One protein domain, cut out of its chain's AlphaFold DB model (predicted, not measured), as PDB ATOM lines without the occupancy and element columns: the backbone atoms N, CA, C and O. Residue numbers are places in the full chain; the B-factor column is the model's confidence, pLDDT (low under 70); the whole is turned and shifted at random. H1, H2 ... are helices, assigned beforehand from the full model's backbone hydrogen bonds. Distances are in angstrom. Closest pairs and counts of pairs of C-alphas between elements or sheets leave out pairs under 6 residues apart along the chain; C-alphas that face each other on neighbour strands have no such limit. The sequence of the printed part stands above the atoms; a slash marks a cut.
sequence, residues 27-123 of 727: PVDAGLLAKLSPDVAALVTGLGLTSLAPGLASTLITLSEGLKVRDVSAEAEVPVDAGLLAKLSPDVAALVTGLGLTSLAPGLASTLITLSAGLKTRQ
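This is residues 27 to 123 of the 727 residues of an uncharacterized protein of Pseudogymnoascus sp. VKM F-4515 (FW-2607) (UniProt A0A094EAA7). Two small three-helix lobes sit at opposite ends of an elongated model, with residues 72 to 81 as the link between them. In each lobe one long helix, H3 or H6, slants at a steep tilt past two short helices joined by a tight link, H1 and H2 or H4 and H5, close to both but not clearly touching either. The printed part has 97 residues and six named helices, in the order H1 to H6, with no named strand, and its class is all helix. It is loose, with a radius of gyration of the C-alphas of 17.0 A and spans of 50 by 27 by 21 A.

H3, residues 54 to 71, is 25.6 A long and begins at C-alpha 54 (137.771, 138.731, 246.935). H1, residues 30 to 35, and H2, residues 38 to 46, come before it. H6, residues 106 to 123, is 26.0 A long and ends at C-alpha 123 (136.953, 132.414, 295.246). H4 is residues 82 to 87 and H5 residues 90 to 98.

H3 is close to but not clearly touching H1, with the C-alphas of Lys 35 and Ile 61 closest at 6.4 A. H2 and H3 are likewise close but not clearly touching, at a steep tilt of 39 degrees, opposite ways; their closest C-alphas, Val 40 and Ser 64, are 6.8 A apart. H5 and H6 run opposite ways at 37 degrees, only just a steep tilt, their closest C-alphas, Val 92 and Ser 116, 6.9 A apart. H3 and H4 are apart. Every O i to N i+4 pair is within hydrogen-bond range in H2, H5 and H6; in H1 1 of 2, in H3 13 of 14 and in H4 1 of 2 are.

The C-alphas of Pro 27 and Thr 121 are the two farthest apart, at 50.7 A. The printed part has no cut and no long link. Confidence is under 70 at residue 67, residues 69 to 77 and residues 121 to 123.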
ATOM      1  N   PRO A  27     145.899 139.983 246.084       80.00
ATOM      2  CA  PRO A  27     147.123 140.061 246.869       80.00
ATOM      3  C   PRO A  27     146.950 141.092 247.990       80.00
ATOM      4  O   PRO A  27     146.337 142.142 247.786       80.00
ATOM      5  N   VAL A  28     147.501 140.807 249.169       81.00
ATOM      6  CA  VAL A  28     147.510 141.764 250.283       81.00
ATOM      7  C   VAL A  28     148.602 142.793 250.026       81.00
ATOM      8  O   VAL A  28     149.758 142.629 250.414       81.00
ATOM      9  N   ASP A  29     148.231 143.846 249.307       83.62
ATOM     10  CA  ASP A  29     149.103 144.962 248.979       83.62
ATOM     11  C   ASP A  29     148.931 146.137 249.960       83.62
ATOM     12  O   ASP A  29     148.022 146.186 250.795       83.62
ATOM     13  N   ALA A  30     149.815 147.131 249.847       75.00
ATOM     14  CA  ALA A  30     149.726 148.352 250.645       75.00
ATOM     15  C   ALA A  30     148.408 149.124 250.405       75.00
ATOM     16  O   ALA A  30     147.947 149.837 251.295       75.00
ATOM     17  N   GLY A  31     147.781 148.966 249.230       83.00
ATOM     18  CA  GLY A  31     146.486 149.563 248.902       83.00
ATOM     19  C   GLY A  31     145.318 148.950 249.680       83.00
ATOM     20  O   GLY A  31     144.429 149.681 250.120       83.00
ATOM     21  N   LEU A  32     145.324 147.632 249.891       82.25
ATOM     22  CA  LEU A  32     144.348 146.922 250.714       82.25
ATOM     23  C   LEU A  32     144.586 147.221 252.201       82.25
ATOM     24  O   LEU A  32     143.649 147.621 252.892       82.25
ATOM     25  N   LEU A  33     145.836 147.144 252.672       81.25
ATOM     26  CA  LEU A  33     146.197 147.461 254.062       81.25
ATOM     27  C   LEU A  33     145.805 148.896 254.463       81.25
ATOM     28  O   LEU A  33     145.287 149.094 255.557       81.25
ATOM     29  N   ALA A  34     145.952 149.883 253.571       83.38
ATOM     30  CA  ALA A  34     145.523 151.265 253.826       83.38
ATOM     31  C   ALA A  34     143.993 151.433 253.971       83.38
ATOM     32  O   ALA A  34     143.522 152.369 254.625       83.38
ATOM     33  N   LYS A  35     143.193 150.535 253.378       83.88
ATOM     34  CA  LYS A  35     141.725 150.544 253.517       83.88
ATOM     35  C   LYS A  35     141.262 149.927 254.836       83.88
ATOM     36  O   LYS A  35     140.260 150.384 255.387       83.88
ATOM     37  N   LEU A  36     142.009 148.973 255.385       84.31
ATOM     38  CA  LEU A  36     141.719 148.346 256.679       84.31
ATOM     39  C   LEU A  36     141.956 149.305 257.864       84.31
ATOM     40  O   LEU A  36     142.602 150.346 257.721       84.31
ATOM     41  N   SER A  37     141.386 148.989 259.031       87.50
ATOM     42  CA  SER A  37     141.735 149.651 260.305       87.50
ATOM     43  C   SER A  37     143.160 149.249 260.724       87.50
ATOM     44  O   SER A  37     143.541 148.125 260.390       87.50
ATOM     45  N   PRO A  38     143.955 150.091 261.425       81.62
ATOM     46  CA  PRO A  38     145.315 149.738 261.847       81.62
ATOM     47  C   PRO A  38     145.416 148.364 262.524       81.62
ATOM     48  O   PRO A  38     146.281 147.575 262.149       81.62
ATOM     49  N   ASP A  39     144.478 148.028 263.410       79.44
ATOM     50  CA  ASP A  39     144.436 146.728 264.095       79.44
ATOM     51  C   ASP A  39     144.162 145.564 263.139       79.44
ATOM     52  O   ASP A  39     144.775 144.502 263.230       79.44
ATOM     53  N   VAL A  40     143.261 145.763 262.174       84.88
ATOM     54  CA  VAL A  40     142.907 144.742 261.179       84.88
ATOM     55  C   VAL A  40     144.050 144.558 260.174       84.88
ATOM     56  O   VAL A  40     144.355 143.431 259.791       84.88
ATOM     57  N   ALA A  41     144.741 145.637 259.796       83.19
ATOM     58  CA  ALA A  41     145.954 145.586 258.984       83.19
ATOM     59  C   ALA A  41     147.100 144.873 259.725       83.19
ATOM     60  O   ALA A  41     147.780 144.028 259.135       83.19
ATOM     61  N   ALA A  42     147.280 145.152 261.021       79.38
ATOM     62  CA  ALA A  42     148.248 144.469 261.876       79.38
ATOM     63  C   ALA A  42     147.920 142.978 262.036       79.38
ATOM     64  O   ALA A  42     148.825 142.152 261.945       79.38
ATOM     65  N   LEU A  43     146.641 142.609 262.183       85.25
ATOM     66  CA  LEU A  43     146.204 141.213 262.270       85.25
ATOM     67  C   LEU A  43     146.440 140.451 260.956       85.25
ATOM     68  O   LEU A  43     147.002 139.359 260.976       85.25
ATOM     69  N   VAL A  44     146.058 141.026 259.809       85.38
ATOM     70  CA  VAL A  44     146.272 140.415 258.481       85.38
ATOM     71  C   VAL A  44     147.770 140.233 258.195       85.38
ATOM     72  O   VAL A  44     148.180 139.177 257.714       85.38
ATOM     73  N   THR A  45     148.595 141.220 258.568       83.44
ATOM     74  CA  THR A  45     150.059 141.151 258.437       83.44
ATOM     75  C   THR A  45     150.671 140.132 259.406       83.44
ATOM     76  O   THR A  45     151.517 139.335 259.009       83.44
ATOM     77  N   GLY A  46     150.227 140.113 260.667       80.00
ATOM     78  CA  GLY A  46     150.720 139.209 261.713       80.00
ATOM     79  C   GLY A  46     150.332 137.743 261.505       80.00
ATOM     80  O   GLY A  46     151.074 136.853 261.911       80.00
ATOM     81  N   LEU A  47     149.216 137.484 260.817       82.81
ATOM     82  CA  LEU A  47     148.819 136.151 260.351       82.81
ATOM     83  C   LEU A  47     149.536 135.719 259.058       82.81
ATOM     84  O   LEU A  47     149.324 134.600 258.597       82.81
ATOM     85  N   GLY A  48     150.372 136.579 258.462       84.50
ATOM     86  CA  GLY A  48     151.141 136.261 257.257       84.50
ATOM     87  C   GLY A  48     150.287 136.017 256.009       84.50
ATOM     88  O   GLY A  48     150.727 135.316 255.098       84.50
ATOM     89  N   LEU A  49     149.065 136.561 255.957       83.19
ATOM     90  CA  LEU A  49     148.154 136.369 254.830       83.19
ATOM     91  C   LEU A  49     148.642 137.190 253.629       83.19
ATOM     92  O   LEU A  49     148.506 138.410 253.600       83.19
ATOM     93  N   THR A  50     149.226 136.519 252.637       78.19
ATOM     94  CA  THR A  50     149.760 137.146 251.415       78.19
ATOM     95  C   THR A  50     148.706 137.340 250.323       78.19
ATOM     96  O   THR A  50     148.863 138.213 249.465       78.19
ATOM     97  N   SER A  51     147.611 136.580 250.364       80.19
ATOM     98  CA  SER A  51     146.443 136.736 249.496       80.19
ATOM     99  C   SER A  51     145.139 136.525 250.272       80.19
ATOM    100  O   SER A  51     145.097 135.843 251.298       80.19
ATOM    101  N   LEU A  52     144.062 137.148 249.792       82.75
ATOM    102  CA  LEU A  52     142.709 137.019 250.329       82.75
ATOM    103  C   LEU A  52     141.734 136.746 249.180       82.75
ATOM    104  O   LEU A  52     141.803 137.371 248.119       82.75
ATOM    105  N   ALA A  53     140.767 135.855 249.398       85.00
ATOM    106  CA  ALA A  53     139.659 135.683 248.462       85.00
ATOM    107  C   ALA A  53     138.867 137.009 248.333       85.00
ATOM    108  O   ALA A  53     138.619 137.649 249.362       85.00
ATOM    109  N   PRO A  54     138.407 137.421 247.131       76.06
ATOM    110  CA  PRO A  54     137.771 138.731 246.935       76.06
ATOM    111  C   PRO A  54     136.602 139.037 247.881       76.06
ATOM    112  O   PRO A  54     136.505 140.151 248.391       76.06
ATOM    113  N   GLY A  55     135.755 138.042 248.177       75.12
ATOM    114  CA  GLY A  55     134.637 138.194 249.118       75.12
ATOM    115  C   GLY A  55     135.065 138.359 250.583       75.12
ATOM    116  O   GLY A  55     134.364 138.988 251.373       75.12
ATOM    117  N   LEU A  56     136.233 137.835 250.962       80.12
ATOM    118  CA  LEU A  56     136.784 138.001 252.306       80.12
ATOM    119  C   LEU A  56     137.493 139.358 252.441       80.12
ATOM    120  O   LEU A  56     137.335 140.026 253.460       80.12
ATOM    121  N   ALA A  57     138.170 139.817 251.382       80.56
ATOM    122  CA  ALA A  57     138.721 141.169 251.297       80.56
ATOM    123  C   ALA A  57     137.627 142.252 251.390       80.56
ATOM    124  O   ALA A  57     137.769 143.188 252.175       80.56
ATOM    125  N   SER A  58     136.512 142.116 250.658       75.44
ATOM    126  CA  SER A  58     135.396 143.071 250.756       75.44
ATOM    127  C   SER A  58     134.775 143.084 252.154       75.44
ATOM    128  O   SER A  58     134.545 144.155 252.709       75.44
ATOM    129  N   THR A  59     134.574 141.909 252.758       81.88
ATOM    130  CA  THR A  59     134.006 141.793 254.112       81.88
ATOM    131  C   THR A  59     134.927 142.413 255.169       81.88
ATOM    132  O   THR A  59     134.450 143.129 256.048       81.88
ATOM    133  N   LEU A  60     136.247 142.212 255.063       83.75
ATOM    134  CA  LEU A  60     137.240 142.852 255.937       83.75
ATOM    135  C   LEU A  60     137.279 144.375 255.781       83.75
ATOM    136  O   LEU A  60     137.464 145.068 256.780       83.75
ATOM    137  N   ILE A  61     137.095 144.903 254.566       85.69
ATOM    138  CA  ILE A  61     137.014 146.350 254.322       85.69
ATOM    139  C   ILE A  61     135.745 146.921 254.962       85.69
ATOM    140  O   ILE A  61     135.854 147.834 255.772       85.69
ATOM    141  N   THR A  62     134.568 146.341 254.710       84.88
ATOM    142  CA  THR A  62     133.304 146.804 255.316       84.88
ATOM    143  C   THR A  62     133.326 146.710 256.848       84.88
ATOM    144  O   THR A  62     132.882 147.632 257.532       84.88
ATOM    145  N   LEU A  63     133.894 145.638 257.411       81.06
ATOM    146  CA  LEU A  63     134.068 145.501 258.860       81.06
ATOM    147  C   LEU A  63     135.080 146.520 259.415       81.06
ATOM    148  O   LEU A  63     134.856 147.088 260.482       81.06
ATOM    149  N   SER A  64     136.165 146.788 258.681       83.12
ATOM    150  CA  SER A  64     137.167 147.801 259.038       83.12
ATOM    151  C   SER A  64     136.622 149.222 258.990       83.12
ATOM    152  O   SER A  64     136.992 150.027 259.835       83.12
ATOM    153  N   GLU A  65     135.756 149.546 258.032       79.56
ATOM    154  CA  GLU A  65     135.069 150.839 257.975       79.56
ATOM    155  C   GLU A  65     134.115 150.987 259.169       79.56
ATOM    156  O   GLU A  65     134.139 152.013 259.849       79.56
ATOM    157  N   GLY A  66     133.372 149.929 259.517       71.06
ATOM    158  CA  GLY A  66     132.551 149.889 260.732       71.06
ATOM    159  C   GLY A  66     133.343 150.013 262.043       71.06
ATOM    160  O   GLY A  66     132.819 150.555 263.015       71.06
ATOM    161  N   LEU A  67     134.598 149.549 262.079       66.75
ATOM    162  CA  LEU A  67     135.525 149.739 263.204       66.75
ATOM    163  C   LEU A  67     136.112 151.155 263.236       66.75
ATOM    164  O   LEU A  67     136.006 151.814 264.264       66.75
ATOM    165  N   LYS A  68     136.609 151.669 262.101       70.56
ATOM    166  CA  LYS A  68     137.108 153.051 261.975       70.56
ATOM    167  C   LYS A  68     136.078 154.076 262.447       70.56
ATOM    168  O   LYS A  68     136.454 155.048 263.083       70.56
ATOM    169  N   VAL A  69     134.790 153.858 262.167       64.12
ATOM    170  CA  VAL A  69     133.697 154.733 262.630       64.12
ATOM    171  C   VAL A  69     133.525 154.711 264.157       64.12
ATOM    172  O   VAL A  69     133.126 155.729 264.718       64.12
ATOM    173  N   ARG A  70     133.859 153.609 264.846       54.62
ATOM    174  CA  ARG A  70     133.839 153.545 266.320       54.62
ATOM    175  C   ARG A  70     135.034 154.259 266.947       54.62
ATOM    176  O   ARG A  70     134.832 154.947 267.938       54.62
ATOM    177  N   ASP A  71     136.221 154.183 266.345       52.47
ATOM    178  CA  ASP A  71     137.414 154.888 266.848       52.47
ATOM    179  C   ASP A  71     137.269 156.423 266.807       52.47
ATOM    180  O   ASP A  71     137.903 157.131 267.587       52.47
ATOM    181  N   VAL A  72     136.410 156.974 265.933       48.47
ATOM    182  CA  VAL A  72     136.137 158.430 265.913       48.47
ATOM    183  C   VAL A  72     135.177 158.875 267.027       48.47
ATOM    184  O   VAL A  72     135.067 160.072 267.302       48.47
ATOM    185  N   SER A  73     134.498 157.949 267.713       49.06
ATOM    186  CA  SER A  73     133.798 158.247 268.967       49.06
ATOM    187  C   SER A  73     134.818 158.349 270.099       49.06
ATOM    188  O   SER A  73     134.994 157.419 270.878       49.06
ATOM    189  N   ALA A  74     135.488 159.503 270.165       48.50
ATOM    190  CA  ALA A  74     136.567 159.818 271.099       48.50
ATOM    191  C   ALA A  74     136.105 159.943 272.569       48.50
ATOM    192  O   ALA A  74     136.231 160.998 273.196       48.50
ATOM    193  N   GLU A  75     135.600 158.852 273.142       53.50
ATOM    194  CA  GLU A  75     135.704 158.618 274.578       53.50
ATOM    195  C   GLU A  75     137.162 158.282 274.900       53.50
ATOM    196  O   GLU A  75     137.800 157.499 274.198       53.50
ATOM    197  N   ALA A  76     137.720 158.904 275.938       61.53
ATOM    198  CA  ALA A  76     139.135 158.753 276.255       61.53
ATOM    199  C   ALA A  76     139.463 157.293 276.606       61.53
ATOM    200  O   ALA A  76     139.008 156.785 277.633       61.53
ATOM    201  N   GLU A  77     140.274 156.641 275.767       67.56
ATOM    202  CA  GLU A  77     140.835 155.322 276.047       67.56
ATOM    203  C   GLU A  77     141.458 155.284 277.445       67.56
ATOM    204  O   GLU A  77     142.245 156.157 277.822       67.56
ATOM    205  N   VAL A  78     141.124 154.248 278.215       72.25
ATOM    206  CA  VAL A  78     141.721 154.046 279.531       72.25
ATOM    207  C   VAL A  78     143.039 153.298 279.323       72.25
ATOM    208  O   VAL A  78     143.005 152.152 278.863       72.25
ATOM    209  N   PRO A  79     144.205 153.895 279.632       78.94
ATOM    210  CA  PRO A  79     145.471 153.183 279.535       78.94
ATOM    211  C   PRO A  79     145.479 152.015 280.526       78.94
ATOM    212  O   PRO A  79     145.013 152.146 281.661       78.94
ATOM    213  N   VAL A  80     146.034 150.876 280.114       81.44
ATOM    214  CA  VAL A  80     146.235 149.725 281.002       81.44
ATOM    215  C   VAL A  80     147.447 150.005 281.883       81.44
ATOM    216  O   VAL A  80     148.574 149.602 281.603       81.44
ATOM    217  N   ASP A  81     147.206 150.764 282.947       85.75
ATOM    218  CA  ASP A  81     148.198 151.088 283.959       85.75
ATOM    219  C   ASP A  81     148.159 150.102 285.143       85.75
ATOM    220  O   ASP A  81     147.287 149.233 285.268       85.75
ATOM    221  N   ALA A  82     149.123 150.248 286.055       74.12
ATOM    222  CA  ALA A  82     149.174 149.451 287.277       74.12
ATOM    223  C   ALA A  82     147.929 149.640 288.173       74.12
ATOM    224  O   ALA A  82     147.594 148.745 288.947       74.12
ATOM    225  N   GLY A  83     147.227 150.775 288.065       80.31
ATOM    226  CA  GLY A  83     146.005 151.065 288.816       80.31
ATOM    227  C   GLY A  83     144.786 150.293 288.305       80.31
ATOM    228  O   GLY A  83     143.967 149.843 289.108       80.31
ATOM    229  N   LEU A  84     144.673 150.092 286.989       82.75
ATOM    230  CA  LEU A  84     143.661 149.236 286.372       82.75
ATOM    231  C   LEU A  84     143.974 147.763 286.661       82.75
ATOM    232  O   LEU A  84     143.114 147.048 287.177       82.75
ATOM    233  N   LEU A  85     145.222 147.331 286.444       81.62
ATOM    234  CA  LEU A  85     145.661 145.955 286.713       81.62
ATOM    235  C   LEU A  85     145.445 145.540 288.181       81.62
ATOM    236  O   LEU A  85     144.997 144.424 288.430       81.62
ATOM    237  N   ALA A  86     145.665 146.438 289.149       83.06
ATOM    238  CA  ALA A  86     145.401 146.171 290.569       83.06
ATOM    239  C   ALA A  86     143.907 145.962 290.906       83.06
ATOM    240  O   ALA A  86     143.574 145.282 291.881       83.06
ATOM    241  N   LYS A  87     142.984 146.527 290.113       83.94
ATOM    242  CA  LYS A  87     141.532 146.346 290.306       83.94
ATOM    243  C   LYS A  87     141.044 144.996 289.776       83.94
ATOM    244  O   LYS A  87     140.139 144.404 290.372       83.94
ATOM    245  N   LEU A  88     141.669 144.476 288.721       85.56
ATOM    246  CA  LEU A  88     141.359 143.171 288.128       85.56
ATOM    247  C   LEU A  88     141.738 142.004 289.064       85.56
ATOM    248  O   LEU A  88     142.439 142.184 290.063       85.56
ATOM    249  N   SER A  89     141.231 140.797 288.793       88.81
ATOM    250  CA  SER A  89     141.747 139.575 289.431       88.81
ATOM    251  C   SER A  89     143.098 139.192 288.812       88.81
ATOM    252  O   SER A  89     143.364 139.593 287.678       88.81
ATOM    253  N   PRO A  90     143.960 138.424 289.510       83.31
ATOM    254  CA  PRO A  90     145.279 138.055 288.987       83.31
ATOM    255  C   PRO A  90     145.217 137.386 287.608       83.31
ATOM    256  O   PRO A  90     145.990 137.742 286.722       83.31
ATOM    257  N   ASP A  91     144.245 136.494 287.398       85.75
ATOM    258  CA  ASP A  91     144.041 135.785 286.129       85.75
ATOM    259  C   ASP A  91     143.633 136.735 284.993       85.75
ATOM    260  O   ASP A  91     144.129 136.634 283.870       85.75
ATOM    261  N   VAL A  92     142.755 137.699 285.284       85.62
ATOM    262  CA  VAL A  92     142.268 138.677 284.301       85.62
ATOM    263  C   VAL A  92     143.341 139.729 284.000       85.62
ATOM    264  O   VAL A  92     143.528 140.091 282.841       85.62
ATOM    265  N   ALA A  93     144.111 140.164 285.001       84.50
ATOM    266  CA  ALA A  93     145.277 141.026 284.809       84.50
ATOM    267  C   ALA A  93     146.352 140.339 283.943       84.50
ATOM    268  O   ALA A  93     146.882 140.949 283.010       84.50
ATOM    269  N   ALA A  94     146.637 139.058 284.209       81.25
ATOM    270  CA  ALA A  94     147.560 138.253 283.414       81.25
ATOM    271  C   ALA A  94     147.068 138.051 281.971       81.25
ATOM    272  O   ALA A  94     147.882 138.087 281.051       81.25
ATOM    273  N   LEU A  95     145.757 137.901 281.752       85.62
ATOM    274  CA  LEU A  95     145.174 137.816 280.411       85.62
ATOM    275  C   LEU A  95     145.289 139.143 279.646       85.62
ATOM    276  O   LEU A  95     145.733 139.139 278.503       85.62
ATOM    277  N   VAL A  96     144.951 140.279 280.267       86.50
ATOM    278  CA  VAL A  96     145.071 141.614 279.643       86.50
ATOM    279  C   VAL A  96     146.529 141.919 279.279       86.50
ATOM    280  O   VAL A  96     146.808 142.355 278.163       86.50
ATOM    281  N   THR A  97     147.463 141.609 280.184       83.38
ATOM    282  CA  THR A  97     148.907 141.777 279.948       83.38
ATOM    283  C   THR A  97     149.418 140.807 278.878       83.38
ATOM    284  O   THR A  97     150.181 141.198 277.999       83.38
ATOM    285  N   GLY A  98     148.974 139.545 278.908       76.56
ATOM    286  CA  GLY A  98     149.369 138.503 277.955       76.56
ATOM    287  C   GLY A  98     148.818 138.699 276.541       76.56
ATOM    288  O   GLY A  98     149.427 138.230 275.584       76.56
ATOM    289  N   LEU A  99     147.703 139.423 276.398       81.50
ATOM    290  CA  LEU A  99     147.161 139.877 275.114       81.50
ATOM    291  C   LEU A  99     147.811 141.180 274.610       81.50
ATOM    292  O   LEU A  99     147.487 141.626 273.515       81.50
ATOM    293  N   GLY A 100     148.714 141.795 275.385       81.69
ATOM    294  CA  GLY A 100     149.419 143.019 274.994       81.69
ATOM    295  C   GLY A 100     148.527 144.260 274.890       81.69
ATOM    296  O   GLY A 100     148.902 145.212 274.210       81.69
ATOM    297  N   LEU A 101     147.357 144.263 275.537       83.25
ATOM    298  CA  LEU A 101     146.414 145.380 275.471       83.25
ATOM    299  C   LEU A 101     146.974 146.574 276.258       83.25
ATOM    300  O   LEU A 101     147.011 146.553 277.486       83.25
ATOM    301  N   THR A 102     147.420 147.612 275.551       75.50
ATOM    302  CA  THR A 102     147.973 148.841 276.152       75.50
ATOM    303  C   THR A 102     146.903 149.851 276.559       75.50
ATOM    304  O   THR A 102     147.148 150.705 277.412       75.50
ATOM    305  N   SER A 103     145.709 149.747 275.979       78.56
ATOM    306  CA  SER A 103     144.537 150.559 276.300       78.56
ATOM    307  C   SER A 103     143.255 149.731 276.194       78.56
ATOM    308  O   SER A 103     143.213 148.688 275.541       78.56
ATOM    309  N   LEU A 104     142.210 150.171 276.897       82.62
ATOM    310  CA  LEU A 104     140.876 149.574 276.873       82.62
ATOM    311  C   LEU A 104     139.831 150.686 276.739       82.62
ATOM    312  O   LEU A 104     139.921 151.720 277.405       82.62
ATOM    313  N   ALA A 105     138.791 150.448 275.938       83.38
ATOM    314  CA  ALA A 105     137.626 151.328 275.911       83.38
ATOM    315  C   ALA A 105     136.979 151.406 277.317       83.38
ATOM    316  O   ALA A 105     136.881 150.368 277.985       83.38
ATOM    317  N   PRO A 106     136.488 152.577 277.776       74.88
ATOM    318  CA  PRO A 106     135.950 152.749 279.131       74.88
ATOM    319  C   PRO A 106     134.883 151.720 279.533       74.88
ATOM    320  O   PRO A 106     134.942 151.170 280.635       74.88
ATOM    321  N   GLY A 107     133.954 151.397 278.626       71.44
ATOM    322  CA  GLY A 107     132.917 150.383 278.858       71.44
ATOM    323  C   GLY A 107     133.444 148.944 278.953       71.44
ATOM    324  O   GLY A 107     132.864 148.114 279.655       71.44
ATOM    325  N   LEU A 108     134.570 148.637 278.300       80.56
ATOM    326  CA  LEU A 108     135.232 147.339 278.437       80.56
ATOM    327  C   LEU A 108     135.962 147.261 279.782       80.56
ATOM    328  O   LEU A 108     135.811 146.277 280.500       80.56
ATOM    329  N   ALA A 109     136.694 148.318 280.153       78.19
ATOM    330  CA  ALA A 109     137.408 148.404 281.425       78.19
ATOM    331  C   ALA A 109     136.462 148.277 282.634       78.19
ATOM    332  O   ALA A 109     136.748 147.513 283.556       78.19
ATOM    333  N   SER A 110     135.312 148.963 282.619       73.25
ATOM    334  CA  SER A 110     134.306 148.856 283.687       73.25
ATOM    335  C   SER A 110     133.716 147.445 283.782       73.25
ATOM    336  O   SER A 110     133.683 146.871 284.870       73.25
ATOM    337  N   THR A 111     133.344 146.838 282.649       81.44
ATOM    338  CA  THR A 111     132.845 145.454 282.592       81.44
ATOM    339  C   THR A 111     133.872 144.463 283.148       81.44
ATOM    340  O   THR A 111     133.525 143.579 283.932       81.44
ATOM    341  N   LEU A 112     135.150 144.632 282.794       85.44
ATOM    342  CA  LEU A 112     136.234 143.752 283.229       85.44
ATOM    343  C   LEU A 112     136.521 143.871 284.734       85.44
ATOM    344  O   LEU A 112     136.806 142.863 285.384       85.44
ATOM    345  N   ILE A 113     136.401 145.077 285.300       85.50
ATOM    346  CA  ILE A 113     136.495 145.325 286.747       85.50
ATOM    347  C   ILE A 113     135.319 144.670 287.484       85.50
ATOM    348  O   ILE A 113     135.548 143.950 288.455       85.50
ATOM    349  N   THR A 114     134.083 144.841 287.006       85.75
ATOM    350  CA  THR A 114     132.885 144.226 287.608       85.75
ATOM    351  C   THR A 114     132.954 142.697 287.581       85.75
ATOM    352  O   THR A 114     132.732 142.046 288.604       85.75
ATOM    353  N   LEU A 115     133.347 142.105 286.447       83.69
ATOM    354  CA  LEU A 115     133.526 140.655 286.324       83.69
ATOM    355  C   LEU A 115     134.667 140.142 287.221       83.69
ATOM    356  O   LEU A 115     134.529 139.109 287.875       83.69
ATOM    357  N   SER A 116     135.773 140.889 287.308       83.62
ATOM    358  CA  SER A 116     136.891 140.577 288.208       83.62
ATOM    359  C   SER A 116     136.494 140.614 289.683       83.62
ATOM    360  O   SER A 116     136.959 139.777 290.456       83.62
ATOM    361  N   ALA A 117     135.637 141.556 290.086       79.75
ATOM    362  CA  ALA A 117     135.106 141.624 291.443       79.75
ATOM    363  C   ALA A 117     134.234 140.396 291.758       79.75
ATOM    364  O   ALA A 117     134.450 139.751 292.782       79.75
ATOM    365  N   GLY A 118     133.343 140.004 290.839       77.81
ATOM    366  CA  GLY A 118     132.523 138.791 290.975       77.81
ATOM    367  C   GLY A 118     133.321 137.476 290.981       77.81
ATOM    368  O   GLY A 118     132.886 136.493 291.576       77.81
ATOM    369  N   LEU A 119     134.502 137.445 290.356       75.81
ATOM    370  CA  LEU A 119     135.437 136.316 290.457       75.81
ATOM    371  C   LEU A 119     136.190 136.303 291.797       75.81
ATOM    372  O   LEU A 119     136.347 135.236 292.387       75.81
ATOM    373  N   LYS A 120     136.607 137.473 292.307       75.00
ATOM    374  CA  LYS A 120     137.243 137.600 293.631       75.00
ATOM    375  C   LYS A 120     136.308 137.134 294.752       75.00
ATOM    376  O   LYS A 120     136.755 136.397 295.624       75.00
ATOM    377  N   THR A 121     135.024 137.503 294.723       66.94
ATOM    378  CA  THR A 121     134.058 137.060 295.748       66.94
ATOM    379  C   THR A 121     133.833 135.547 295.703       66.94
ATOM    380  O   THR A 121     133.997 134.886 296.725       66.94
ATOM    381  N   ARG A 122     133.589 134.974 294.515       65.38
ATOM    382  CA  ARG A 122     133.371 133.524 294.328       65.38
ATOM    383  C   ARG A 122     134.555 132.636 294.729       65.38
ATOM    384  O   ARG A 122     134.347 131.460 295.011       65.38
ATOM    385  N   GLN A 123     135.784 133.154 294.743       60.25
ATOM    386  CA  GLN A 123     136.953 132.414 295.246       60.25
ATOM    387  C   GLN A 123     137.082 132.456 296.781       60.25
ATOM    388  O   GLN A 123     137.697 131.563 297.358       60.25
TER     389      GLN A 123